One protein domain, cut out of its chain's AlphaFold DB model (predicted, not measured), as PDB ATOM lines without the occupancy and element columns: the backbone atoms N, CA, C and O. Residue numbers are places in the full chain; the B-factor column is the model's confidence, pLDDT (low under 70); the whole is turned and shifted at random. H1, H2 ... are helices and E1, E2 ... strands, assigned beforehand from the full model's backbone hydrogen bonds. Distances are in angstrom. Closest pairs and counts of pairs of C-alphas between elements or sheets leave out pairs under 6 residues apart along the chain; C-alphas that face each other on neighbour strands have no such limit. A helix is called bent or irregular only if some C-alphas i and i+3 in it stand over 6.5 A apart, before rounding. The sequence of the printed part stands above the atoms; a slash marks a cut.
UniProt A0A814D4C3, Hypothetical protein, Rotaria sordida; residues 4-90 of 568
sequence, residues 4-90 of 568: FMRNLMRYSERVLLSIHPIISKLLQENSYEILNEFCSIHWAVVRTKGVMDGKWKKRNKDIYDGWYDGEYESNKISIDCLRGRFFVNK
ATOM      1  N   PHE A   4      29.001 -28.587 -59.584       78.12
ATOM      2  CA  PHE A   4      28.882 -27.937 -58.279       78.12
ATOM      3  C   PHE A   4      28.199 -28.839 -57.243       78.12
ATOM      4  O   PHE A   4      28.768 -29.097 -56.187       78.12
ATOM      5  N   MET A   5      27.035 -29.406 -57.583       60.59
ATOM      6  CA  MET A   5      26.297 -30.309 -56.691       60.59
ATOM      7  C   MET A   5      27.120 -31.557 -56.344       60.59
ATOM      8  O   MET A   5      27.132 -32.012 -55.206       60.59
ATOM      9  N   ARG A   6      27.878 -32.082 -57.315       73.44
ATOM     10  CA  ARG A   6      28.757 -33.243 -57.114       73.44
ATOM     11  C   ARG A   6      29.912 -32.939 -56.153       73.44
ATOM     12  O   ARG A   6      30.260 -33.785 -55.336       73.44
ATOM     13  N   ASN A   7      30.490 -31.741 -56.236       78.75
ATOM     14  CA  ASN A   7      31.554 -31.302 -55.331       78.75
ATOM     15  C   ASN A   7      31.026 -31.003 -53.923       78.75
ATOM     16  O   ASN A   7      31.690 -31.358 -52.953       78.75
ATOM     17  N   LEU A   8      29.823 -30.432 -53.809       74.56
ATOM     18  CA  LEU A   8      29.155 -30.195 -52.528       74.56
ATOM     19  C   LEU A   8      28.859 -31.516 -51.794       74.56
ATOM     20  O   LEU A   8      29.194 -31.650 -50.622       74.56
ATOM     21  N   MET A   9      28.325 -32.517 -52.504       73.69
ATOM     22  CA  MET A   9      28.066 -33.854 -51.949       73.69
ATOM     23  C   MET A   9      29.358 -34.572 -51.529       73.69
ATOM     24  O   MET A   9      29.411 -35.203 -50.481       73.69
ATOM     25  N   ARG A  10      30.445 -34.437 -52.301       76.50
ATOM     26  CA  ARG A  10      31.755 -34.990 -51.912       76.50
ATOM     27  C   ARG A  10      32.355 -34.288 -50.697       76.50
ATOM     28  O   ARG A  10      33.072 -34.913 -49.921       76.50
ATOM     29  N   TYR A  11      32.112 -32.987 -50.551       78.62
ATOM     30  CA  TYR A  11      32.544 -32.235 -49.379       78.62
ATOM     31  C   TYR A  11      31.783 -32.689 -48.128       78.62
ATOM     32  O   TYR A  11      32.424 -32.995 -47.125       78.62
ATOM     33  N   SER A  12      30.452 -32.830 -48.202       75.88
ATOM     34  CA  SER A  12      29.655 -33.338 -47.077       75.88
ATOM     35  C   SER A  12      30.040 -34.770 -46.694       75.88
ATOM     36  O   SER A  12      30.237 -35.041 -45.512       75.88
ATOM     37  N   GLU A  13      30.261 -35.662 -47.665       73.81
ATOM     38  CA  GLU A  13      30.754 -37.025 -47.409       73.81
ATOM     39  C   GLU A  13      32.106 -37.030 -46.680       73.81
ATOM     40  O   GLU A  13      32.285 -37.771 -45.714       73.81
ATOM     41  N   ARG A  14      33.058 -36.179 -47.087       77.31
ATOM     42  CA  ARG A  14      34.373 -36.078 -46.425       77.31
ATOM     43  C   ARG A  14      34.261 -35.584 -44.987       77.31
ATOM     44  O   ARG A  14      34.919 -36.141 -44.114       77.31
ATOM     45  N   VAL A  15      33.426 -34.573 -44.744       78.06
ATOM     46  CA  VAL A  15      33.182 -34.036 -43.396       78.06
ATOM     47  C   VAL A  15      32.563 -35.107 -42.494       78.06
ATOM     48  O   VAL A  15      33.042 -35.316 -41.381       78.06
ATOM     49  N   LEU A  16      31.565 -35.845 -42.988       74.94
ATOM     50  CA  LEU A  16      30.928 -36.936 -42.244       74.94
ATOM     51  C   LEU A  16      31.926 -38.050 -41.894       74.94
ATOM     52  O   LEU A  16      31.949 -38.523 -40.757       74.94
ATOM     53  N   LEU A  17      32.812 -38.414 -42.828       74.50
ATOM     54  CA  LEU A  17      33.875 -39.395 -42.587       74.50
ATOM     55  C   LEU A  17      34.910 -38.921 -41.556       74.50
ATOM     56  O   LEU A  17      35.422 -39.740 -40.797       74.50
ATOM     57  N   SER A  18      35.210 -37.620 -41.490       77.25
ATOM     58  CA  SER A  18      36.112 -37.062 -40.469       77.25
ATOM     59  C   SER A  18      35.497 -37.052 -39.065       77.25
ATOM     60  O   SER A  18      36.222 -37.198 -38.084       77.25
ATOM     61  N   ILE A  19      34.174 -36.902 -38.954       77.19
ATOM     62  CA  ILE A  19      33.455 -36.854 -37.668       77.19
ATOM     63  C   ILE A  19      33.171 -38.266 -37.122       77.19
ATOM     64  O   ILE A  19      33.086 -38.469 -35.910       77.19
ATOM     65  N   HIS A  20      33.070 -39.271 -37.990       78.81
ATOM     66  CA  HIS A  20      32.674 -40.628 -37.609       78.81
ATOM     67  C   HIS A  20      33.493 -41.297 -36.495       78.81
ATOM     68  O   HIS A  20      32.876 -41.874 -35.598       78.81
ATOM     69  N   PRO A  21      34.840 -41.223 -36.474       78.19
ATOM     70  CA  PRO A  21      35.623 -41.829 -35.399       78.19
ATOM     71  C   PRO A  21      35.282 -41.241 -34.023       78.19
ATOM     72  O   PRO A  21      35.314 -41.958 -33.025       78.19
ATOM     73  N   ILE A  22      34.903 -39.958 -33.975       81.00
ATOM     74  CA  ILE A  22      34.480 -39.265 -32.751       81.00
ATOM     75  C   ILE A  22      33.130 -39.820 -32.284       81.00
ATOM     76  O   ILE A  22      32.995 -40.202 -31.124       81.00
ATOM     77  N   ILE A  23      32.159 -39.945 -33.196       78.25
ATOM     78  CA  ILE A  23      30.839 -40.528 -32.897       78.25
ATOM     79  C   ILE A  23      30.980 -41.984 -32.436       78.25
ATOM     80  O   ILE A  23      30.389 -42.371 -31.432       78.25
ATOM     81  N   SER A  24      31.794 -42.794 -33.121       78.56
ATOM     82  CA  SER A  24      31.987 -44.201 -32.753       78.56
ATOM     83  C   SER A  24      32.634 -44.360 -31.376       78.56
ATOM     84  O   SER A  24      32.312 -45.321 -30.680       78.56
ATOM     85  N   LYS A  25      33.524 -43.439 -30.980       80.94
ATOM     86  CA  LYS A  25      34.128 -43.421 -29.644       80.94
ATOM     87  C   LYS A  25      33.098 -43.049 -28.569       80.94
ATOM     88  O   LYS A  25      32.968 -43.776 -27.592       80.94
ATOM     89  N   LEU A  26      32.299 -42.004 -28.802       82.19
ATOM     90  CA  LEU A  26      31.231 -41.573 -27.886       82.19
ATOM     91  C   LEU A  26      30.147 -42.643 -27.683       82.19
ATOM     92  O   LEU A  26      29.657 -42.826 -26.569       82.19
ATOM     93  N   LEU A  27      29.777 -43.362 -28.747       81.56
ATOM     94  CA  LEU A  27      28.807 -44.456 -28.670       81.56
ATOM     95  C   LEU A  27      29.347 -45.652 -27.871       81.56
ATOM     96  O   LEU A  27      28.588 -46.274 -27.135       81.56
ATOM     97  N   GLN A  28      30.644 -45.958 -27.985       79.62
ATOM     98  CA  GLN A  28      31.289 -47.017 -27.200       79.62
ATOM     99  C   GLN A  28      31.434 -46.647 -25.721       79.62
ATOM    100  O   GLN A  28      31.180 -47.492 -24.866       79.62
ATOM    101  N   GLU A  29      31.809 -45.401 -25.415       82.31
ATOM    102  CA  GLU A  29      31.972 -44.912 -24.036       82.31
ATOM    103  C   GLU A  29      30.648 -44.916 -23.252       82.31
ATOM    104  O   GLU A  29      30.652 -45.194 -22.057       82.31
ATOM    105  N   ASN A  30      29.514 -44.697 -23.930       78.44
ATOM    106  CA  ASN A  30      28.174 -44.728 -23.329       78.44
ATOM    107  C   ASN A  30      27.453 -46.079 -23.481       78.44
ATOM    108  O   ASN A  30      26.228 -46.128 -23.418       78.44
ATOM    109  N   SER A  31      28.171 -47.175 -23.759       78.19
ATOM    110  CA  SER A  31      27.575 -48.514 -23.949       78.19
ATOM    111  C   SER A  31      26.384 -48.549 -24.929       78.19
ATOM    112  O   SER A  31      25.479 -49.367 -24.789       78.19
ATOM    113  N   TYR A  32      26.386 -47.673 -25.939       82.81
ATOM    114  CA  TYR A  32      25.318 -47.491 -26.931       82.81
ATOM    115  C   TYR A  32      23.949 -47.036 -26.385       82.81
ATOM    116  O   TYR A  32      22.979 -47.027 -27.144       82.81
ATOM    117  N   GLU A  33      23.849 -46.587 -25.131       78.75
ATOM    118  CA  GLU A  33      22.586 -46.128 -24.523       78.75
ATOM    119  C   GLU A  33      21.953 -44.947 -25.279       78.75
ATOM    120  O   GLU A  33      20.734 -44.872 -25.423       78.75
ATOM    121  N   ILE A  34      22.776 -44.083 -25.877       81.81
ATOM    122  CA  ILE A  34      22.329 -42.958 -26.717       81.81
ATOM    123  C   ILE A  34      21.490 -43.438 -27.919       81.81
ATOM    124  O   ILE A  34      20.586 -42.736 -28.370       81.81
ATOM    125  N   LEU A  35      21.741 -44.647 -28.441       83.25
ATOM    126  CA  LEU A  35      20.931 -45.214 -29.529       83.25
ATOM    127  C   LEU A  35      19.540 -45.648 -29.043       83.25
ATOM    128  O   LEU A  35      18.585 -45.570 -29.816       83.25
ATOM    129  N   ASN A  36      19.399 -46.043 -27.770       82.06
ATOM    130  CA  ASN A  36      18.089 -46.300 -27.162       82.06
ATOM    131  C   ASN A  36      17.288 -45.001 -27.036       82.06
ATOM    132  O   ASN A  36      16.114 -44.963 -27.407       82.06
ATOM    133  N   GLU A  37      17.932 -43.918 -26.590       80.75
ATOM    134  CA  GLU A  37      17.307 -42.595 -26.517       80.75
ATOM    135  C   GLU A  37      16.868 -42.116 -27.912       80.75
ATOM    136  O   GLU A  37      15.703 -41.764 -28.108       80.75
ATOM    137  N   PHE A  38      17.742 -42.219 -28.918       82.88
ATOM    138  CA  PHE A  38      17.416 -41.881 -30.307       82.88
ATOM    139  C   PHE A  38      16.197 -42.659 -30.832       82.88
ATOM    140  O   PHE A  38      15.265 -42.066 -31.381       82.88
ATOM    141  N   CYS A  39      16.164 -43.977 -30.636       77.38
ATOM    142  CA  CYS A  39      15.028 -44.806 -31.035       77.38
ATOM    143  C   CYS A  39      13.745 -44.432 -30.281       77.38
ATOM    144  O   CYS A  39      12.695 -44.334 -30.908       77.38
ATOM    145  N   SER A  40      13.815 -44.147 -28.977       74.62
ATOM    146  CA  SER A  40      12.652 -43.698 -28.196       74.62
ATOM    147  C   SER A  40      12.079 -42.366 -28.704       74.62
ATOM    148  O   SER A  40      10.866 -42.145 -28.701       74.62
ATOM    149  N   ILE A  41      12.933 -41.481 -29.225       74.31
ATOM    150  CA  ILE A  41      12.506 -40.209 -29.805       74.31
ATOM    151  C   ILE A  41      11.917 -40.425 -31.203       74.31
ATOM    152  O   ILE A  41      10.885 -39.831 -31.514       74.31
ATOM    153  N   HIS A  42      12.539 -41.247 -32.049       73.12
ATOM    154  CA  HIS A  42      12.230 -41.291 -33.483       73.12
ATOM    155  C   HIS A  42      11.373 -42.482 -33.944       73.12
ATOM    156  O   HIS A  42      10.935 -42.487 -35.097       73.12
ATOM    157  N   TRP A  43      11.080 -43.449 -33.069       73.75
ATOM    158  CA  TRP A  43      10.189 -44.586 -33.325       73.75
ATOM    159  C   TRP A  43       9.005 -44.554 -32.341       73.75
ATOM    160  O   TRP A  43       9.124 -44.946 -31.180       73.75
ATOM    161  N   ALA A  44       7.841 -44.056 -32.779       61.94
ATOM    162  CA  ALA A  44       6.730 -43.733 -31.874       61.94
ATOM    163  C   ALA A  44       6.074 -44.966 -31.226       61.94
ATOM    164  O   ALA A  44       5.453 -44.825 -30.176       61.94
ATOM    165  N   VAL A  45       6.268 -46.168 -31.785       62.78
ATOM    166  CA  VAL A  45       5.834 -47.447 -31.183       62.78
ATOM    167  C   VAL A  45       6.536 -47.716 -29.840       62.78
ATOM    168  O   VAL A  45       5.964 -48.353 -28.963       62.78
ATOM    169  N   VAL A  46       7.756 -47.206 -29.638       60.72
ATOM    170  CA  VAL A  46       8.485 -47.347 -28.363       60.72
ATOM    171  C   VAL A  46       7.970 -46.360 -27.318       60.72
ATOM    172  O   VAL A  46       7.853 -46.715 -26.147       60.72
ATOM    173  N   ARG A  47       7.574 -45.145 -27.731       56.56
ATOM    174  CA  ARG A  47       7.036 -44.118 -26.816       56.56
ATOM    175  C   ARG A  47       5.807 -44.590 -26.043       56.56
ATOM    176  O   ARG A  47       5.578 -44.121 -24.935       56.56
ATOM    177  N   THR A  48       5.022 -45.496 -26.617       51.97
ATOM    178  CA  THR A  48       3.814 -46.041 -25.988       51.97
ATOM    179  C   THR A  48       4.087 -47.234 -25.067       51.97
ATOM    180  O   THR A  48       3.237 -47.534 -24.233       51.97
ATOM    181  N   LYS A  49       5.250 -47.901 -25.174       54.03
ATOM    182  CA  LYS A  49       5.565 -49.154 -24.457       54.03
ATOM    183  C   LYS A  49       6.607 -49.035 -23.329       54.03
ATOM    184  O   LYS A  49       6.755 -49.983 -22.564       54.03
ATOM    185  N   GLY A  50       7.284 -47.894 -23.167       57.91
ATOM    186  CA  GLY A  50       8.207 -47.638 -22.047       57.91
ATOM    187  C   GLY A  50       9.676 -47.460 -22.458       57.91
ATOM    188  O   GLY A  50       9.972 -47.097 -23.594       57.91
ATOM    189  N   VAL A  51      10.606 -47.653 -21.510       58.66
ATOM    190  CA  VAL A  51      12.055 -47.453 -21.717       58.66
ATOM    191  C   VAL A  51      12.627 -48.584 -22.576       58.66
ATOM    192  O   VAL A  51      12.436 -49.759 -22.275       58.66
ATOM    193  N   MET A  52      13.337 -48.221 -23.644       69.00
ATOM    194  CA  MET A  52      13.962 -49.163 -24.570       69.00
ATOM    195  C   MET A  52      15.268 -49.739 -24.005       69.00
ATOM    196  O   MET A  52      16.156 -48.980 -23.621       69.00
ATOM    197  N   ASP A  53      15.424 -51.063 -24.040       70.31
ATOM    198  CA  ASP A  53      16.617 -51.802 -23.601       70.31
ATOM    199  C   ASP A  53      17.280 -52.575 -24.762       70.31
ATOM    200  O   ASP A  53      17.613 -53.758 -24.672       70.31
ATOM    201  N   GLY A  54      17.483 -51.900 -25.897       70.44
ATOM    202  CA  GLY A  54      18.039 -52.524 -27.096       70.44
ATOM    203  C   GLY A  54      19.470 -53.043 -26.900       70.44
ATOM    204  O   GLY A  54      20.342 -52.339 -26.386       70.44
ATOM    205  N   LYS A  55      19.744 -54.268 -27.370       78.62
ATOM    206  CA  LYS A  55      21.109 -54.828 -27.427       78.62
ATOM    207  C   LYS A  55      21.799 -54.409 -28.720       78.62
ATOM    208  O   LYS A  55      21.526 -54.980 -29.773       78.62
ATOM    209  N   TRP A  56      22.708 -53.442 -28.642       84.56
ATOM    210  CA  TRP A  56      23.387 -52.879 -29.811       84.56
ATOM    211  C   TRP A  56      24.734 -53.536 -30.106       84.56
ATOM    212  O   TRP A  56      25.529 -53.824 -29.210       84.56
ATOM    213  N   LYS A  57      25.031 -53.710 -31.394       84.56
ATOM    214  CA  LYS A  57      26.353 -54.091 -31.898       84.56
ATOM    215  C   LYS A  57      26.708 -53.283 -33.141       84.56
ATOM    216  O   LYS A  57      25.859 -53.016 -33.989       84.56
ATOM    217  N   LYS A  58      27.987 -52.940 -33.299       83.44
ATOM    218  CA  LYS A  58      28.487 -52.403 -34.572       83.44
ATOM    219  C   LYS A  58      28.510 -53.526 -35.617       83.44
ATOM    220  O   LYS A  58      28.995 -54.618 -35.314       83.44
ATOM    221  N   ARG A  59      27.975 -53.277 -36.818       82.62
ATOM    222  CA  ARG A  59      27.818 -54.303 -37.866       82.62
ATOM    223  C   ARG A  59      29.165 -54.810 -38.380       82.62
ATOM    224  O   ARG A  59      29.381 -56.020 -38.435       82.62
ATOM    225  N   ASN A  60      30.074 -53.896 -38.714       78.38
ATOM    226  CA  ASN A  60      31.448 -54.198 -39.101       78.38
ATOM    227  C   ASN A  60      32.445 -53.449 -38.202       78.38
ATOM    228  O   ASN A  60      32.165 -52.369 -37.683       78.38
ATOM    229  N   LYS A  61      33.641 -54.016 -38.032       69.19
ATOM    230  CA  LYS A  61      34.758 -53.378 -37.317       69.19
ATOM    231  C   LYS A  61      35.476 -52.320 -38.158       69.19
ATOM    232  O   LYS A  61      36.364 -51.648 -37.641       69.19
ATOM    233  N   ASP A  62      35.100 -52.175 -39.427       72.56
ATOM    234  CA  ASP A  62      35.617 -51.125 -40.296       72.56
ATOM    235  C   ASP A  62      35.278 -49.729 -39.734       72.56
ATOM    236  O   ASP A  62      34.186 -49.470 -39.216       72.56
ATOM    237  N   ILE A  63      36.248 -48.824 -39.817       64.12
ATOM    238  CA  ILE A  63      36.127 -47.422 -39.410       64.12
ATOM    239  C   ILE A  63      35.240 -46.669 -40.412       64.12
ATOM    240  O   ILE A  63      34.671 -45.642 -40.068       64.12
ATOM    241  N   TYR A  64      35.070 -47.183 -41.632       66.56
ATOM    242  CA  TYR A  64      34.203 -46.584 -42.651       66.56
ATOM    243  C   TYR A  64      32.757 -47.105 -42.621       66.56
ATOM    244  O   TYR A  64      31.917 -46.611 -43.378       66.56
ATOM    245  N   ASP A  65      32.449 -48.084 -41.761       75.81
ATOM    246  CA  ASP A  65      31.094 -48.611 -41.605       75.81
ATOM    247  C   ASP A  65      30.322 -47.872 -40.502       75.81
ATOM    248  O   ASP A  65      30.641 -47.963 -39.314       75.81
ATOM    249  N   GLY A  66      29.287 -47.140 -40.918       79.56
ATOM    250  CA  GLY A  66      28.407 -46.355 -40.052       79.56
ATOM    251  C   GLY A  66      27.258 -47.141 -39.430       79.56
ATOM    252  O   GLY A  66      26.485 -46.545 -38.681       79.56
ATOM    253  N   TRP A  67      27.123 -48.434 -39.752       85.62
ATOM    254  CA  TRP A  67      25.987 -49.262 -39.354       85.62
ATOM    255  C   TRP A  67      26.106 -49.839 -37.936       85.62
ATOM    256  O   TRP A  67      27.056 -50.550 -37.593       85.62
ATOM    257  N   TYR A  68      25.058 -49.618 -37.147       87.88
ATOM    258  CA  TYR A  68      24.822 -50.215 -35.836       87.88
ATOM    259  C   TYR A  68      23.516 -51.002 -35.879       87.88
ATOM    260  O   TYR A  68      22.492 -50.474 -36.306       87.88
ATOM    261  N   ASP A  69      23.557 -52.259 -35.449       87.50
ATOM    262  CA  ASP A  69      22.404 -53.150 -35.403       87.50
ATOM    263  C   ASP A  69      21.979 -53.381 -33.955       87.50
ATOM    264  O   ASP A  69      22.805 -53.727 -33.111       87.50
ATOM    265  N   GLY A  70      20.694 -53.200 -33.684       85.88
ATOM    266  CA  GLY A  70      20.052 -53.458 -32.406       85.88
ATOM    267  C   GLY A  70      18.893 -54.434 -32.561       85.88
ATOM    268  O   GLY A  70      18.365 -54.634 -33.655       85.88
ATOM    269  N   GLU A  71      18.479 -55.037 -31.460       81.50
ATOM    270  CA  GLU A  71      17.251 -55.827 -31.391       81.50
ATOM    271  C   GLU A  71      16.464 -55.382 -30.161       81.50
ATOM    272  O   GLU A  71      17.040 -55.242 -29.078       81.50
ATOM    273  N   TYR A  72      15.174 -55.112 -30.355       78.50
ATOM    274  CA  TYR A  72      14.231 -54.757 -29.295       78.50
ATOM    275  C   TYR A  72      12.947 -55.563 -29.491       78.50
ATOM    276  O   TYR A  72      12.356 -55.539 -30.574       78.50
ATOM    277  N   GLU A  73      12.538 -56.301 -28.456       76.19
ATOM    278  CA  GLU A  73      11.524 -57.362 -28.542       76.19
ATOM    279  C   GLU A  73      11.826 -58.350 -29.690       76.19
ATOM    280  O   GLU A  73      12.733 -59.170 -29.577       76.19
ATOM    281  N   SER A  74      11.077 -58.278 -30.797       74.31
ATOM    282  CA  SER A  74      11.253 -59.092 -32.015       74.31
ATOM    283  C   SER A  74      11.643 -58.262 -33.248       74.31
ATOM    284  O   SER A  74      11.724 -58.792 -34.357       74.31
ATOM    285  N   ASN A  75      11.876 -56.959 -33.074       74.88
ATOM    286  CA  ASN A  75      12.168 -56.032 -34.161       74.88
ATOM    287  C   ASN A  75      13.678 -55.817 -34.308       74.88
ATOM    288  O   ASN A  75      14.371 -55.438 -33.361       74.88
ATOM    289  N   LYS A  76      14.188 -56.011 -35.528       82.19
ATOM    290  CA  LYS A  76      15.591 -55.772 -35.892       82.19
ATOM    291  C   LYS A  76      15.777 -54.322 -36.291       82.19
ATOM    292  O   LYS A  76      15.184 -53.863 -37.262       82.19
ATOM    293  N   ILE A  77      16.636 -53.608 -35.590       85.12
ATOM    294  CA  ILE A  77      16.851 -52.179 -35.775       85.12
ATOM    295  C   ILE A  77      18.232 -51.967 -36.385       85.12
ATOM    296  O   ILE A  77      19.196 -52.591 -35.957       85.12
ATOM    297  N   SER A  78      18.347 -51.088 -37.376       85.88
ATOM    298  CA  SER A  78      19.635 -50.726 -37.971       85.88
ATOM    299  C   SER A  78      19.746 -49.215 -38.140       85.88
ATOM    300  O   SER A  78      18.906 -48.603 -38.796       85.88
ATOM    301  N   ILE A  79      20.803 -48.611 -37.603       85.31
ATOM    302  CA  ILE A  79      21.082 -47.173 -37.704       85.31
ATOM    303  C   ILE A  79      22.407 -46.970 -38.444       85.31
ATOM    304  O   ILE A  79      23.426 -47.520 -38.043       85.31
ATOM    305  N   ASP A  80      22.403 -46.170 -39.509       85.06
ATOM    306  CA  ASP A  80      23.602 -45.636 -40.159       85.06
ATOM    307  C   ASP A  80      23.845 -44.217 -39.643       85.06
ATOM    308  O   ASP A  80      23.237 -43.256 -40.124       85.06
ATOM    309  N   CYS A  81      24.746 -44.085 -38.673       79.19
ATOM    310  CA  CYS A  81      25.101 -42.793 -38.086       79.19
ATOM    311  C   CYS A  81      25.877 -41.888 -39.062       79.19
ATOM    312  O   CYS A  81      25.967 -40.687 -38.828       79.19
ATOM    313  N   LEU A  82      26.446 -42.436 -40.147       75.38
ATOM    314  CA  LEU A  82      27.140 -41.654 -41.179       75.38
ATOM    315  C   LEU A  82      26.158 -41.011 -42.148       75.38
ATOM    316  O   LEU A  82      26.314 -39.851 -42.517       75.38
ATOM    317  N   ARG A  83      25.172 -41.790 -42.602       71.62
ATOM    318  CA  ARG A  83      24.208 -41.358 -43.627       71.62
ATOM    319  C   ARG A  83      22.872 -40.894 -43.054       71.62
ATOM    320  O   ARG A  83      21.997 -40.525 -43.833       71.62
ATOM    321  N   GLY A  84      22.697 -40.954 -41.734       73.31
ATOM    322  CA  GLY A  84      21.446 -40.614 -41.056       73.31
ATOM    323  C   GLY A  84      20.291 -41.542 -41.437       73.31
ATOM    324  O   GLY A  84      19.152 -41.092 -41.531       73.31
ATOM    325  N   ARG A  85      20.566 -42.821 -41.727       77.62
ATOM    326  CA  ARG A  85      19.519 -43.784 -42.110       77.62
ATOM    327  C   ARG A  85      19.089 -44.582 -40.896       77.62
ATOM    328  O   ARG A  85      19.928 -45.142 -40.205       77.62
ATOM    329  N   PHE A  86      17.787 -44.680 -40.684       79.00
ATOM    330  CA  PHE A  86      17.210 -45.432 -39.582       79.00
ATOM    331  C   PHE A  86      16.214 -46.453 -40.123       79.00
ATOM    332  O   PHE A  86      15.249 -46.092 -40.804       79.00
ATOM    333  N   PHE A  87      16.480 -47.726 -39.846       76.88
ATOM    334  CA  PHE A  87      15.685 -48.856 -40.294       76.88
ATOM    335  C   PHE A  87      15.129 -49.650 -39.114       76.88
ATOM    336  O   PHE A  87      15.858 -49.957 -38.174       76.88
ATOM    337  N   VAL A  88      13.874 -50.078 -39.228       74.31
ATOM    338  CA  VAL A  88      13.256 -51.094 -38.364       74.31
ATOM    339  C   VAL A  88      12.752 -52.214 -39.269       74.31
ATOM    340  O   VAL A  88      12.086 -51.953 -40.264       74.31
ATOM    341  N   ASN A  89      13.156 -53.455 -39.001       70.50
ATOM    342  CA  ASN A  89      12.964 -54.628 -39.860       70.50
ATOM    343  C   ASN A  89      13.376 -54.380 -41.322       70.50
ATOM    344  O   ASN A  89      12.715 -54.820 -42.255       70.50
ATOM    345  N   LYS A  90      14.501 -53.672 -41.523       68.94
ATOM    346  CA  LYS A  90      15.021 -53.231 -42.837       68.94
ATOM    347  C   LYS A  90      14.156 -52.181 -43.566       68.94
ATOM    348  O   LYS A  90      14.459 -51.861 -44.714       68.94
TER     349      LYS A  90
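Overview. This is residues 4 to 90 of the 568 residues of the protein "Hypothetical protein" of Rotaria sordida (UniProt A0A814D4C3). A small twisted sheet of four antiparallel strands has the helix H2 crossing over one face and its other face bare, while the long bent helix H1 reaches past the sheet as an arm whose residues 4 to 12 stick out free. The second arm of H1 grazes the sheet and makes a corner with H2, and the short H3 makes another corner with H2. The printed part has 87 residues, with three named helices followed by four named strands, H1 H2 H3 E1 E2 E3 E4; the sheet's order is E1 - E2 - E3 - E4, and the class is mixed, helices and strands. The whole is only just compact, close to loose, with a radius of gyration of the C-alphas of 14.2 A, and elongated, with spans of 46 by 27 by 18 A.

Along the chain. H1, residues 4 to 29, begins at C-alpha 4 (28.882, -27.937, -58.279). It is bent, with C-alphas 18 and 21 7.0 A apart, though by its hydrogen bonds it was assigned as one helix. Its arms are H1a, residues 4 to 18, 21.3 A long, and H1b, residues 21 to 29, 12.3 A long. H2, residues 33 to 42, measures 14.5 A, and H3 holds residues 44 to 47. The strands are E1, residues 55 to 58, E2, residues 67 to 72, 16.4 A long, E3, residues 75 to 80, 16.6 A long, and E4, residues 85 to 88, which ends at C-alpha 88 (13.256, -51.094, -38.364).

Arrangement. H1a and H1b stand at a steep tilt of 37 degrees, only just past shallow. H1a is not on the sheet, and H1b only grazes it, with residues 24 to 28. H1b and H2 only just touch, with 3 pairs of C-alphas within 8 A, and only at the corner; the closest C-alphas are those of Leu 27 and Ile 34, 6.9 A apart, and the lines are about perpendicular at 75 degrees. H2 and H3 touch only at the corner, the C-alphas of Ser 40 and Val 46 being closest at 5.5 A. H2 is on the sheet at a height over the sheet of 9.9 A, making two layers, a helix on one face of a sheet. It lies over E2 and, only just, over E3, on which 3 of its C-alphas fall; it runs across the strands, at 78 degrees to E2 on the local plane. The strands form a meander, each the antiparallel neighbour of the one before. Within hydrogen-bond range are N 57 and O 69 in the hairpin E1 and E2, N 70 and O 77 in the hairpin E2 and E3, and N 78 and O 87 in the hairpin E3 and E4, each at 2.8 A. Every O i to N i+4 pair is within range in H1a, H1b and H2; H3 is too short for one.

Size, cuts and confidence. The C-alphas of Phe 4 and Lys 49 are the two farthest apart, 46.2 A. The printed part has no cut and no long link. The mean pLDDT of the printed part is 75.9; residues 5, 44 to 52, 61, 63 to 64 and 90 are under 70.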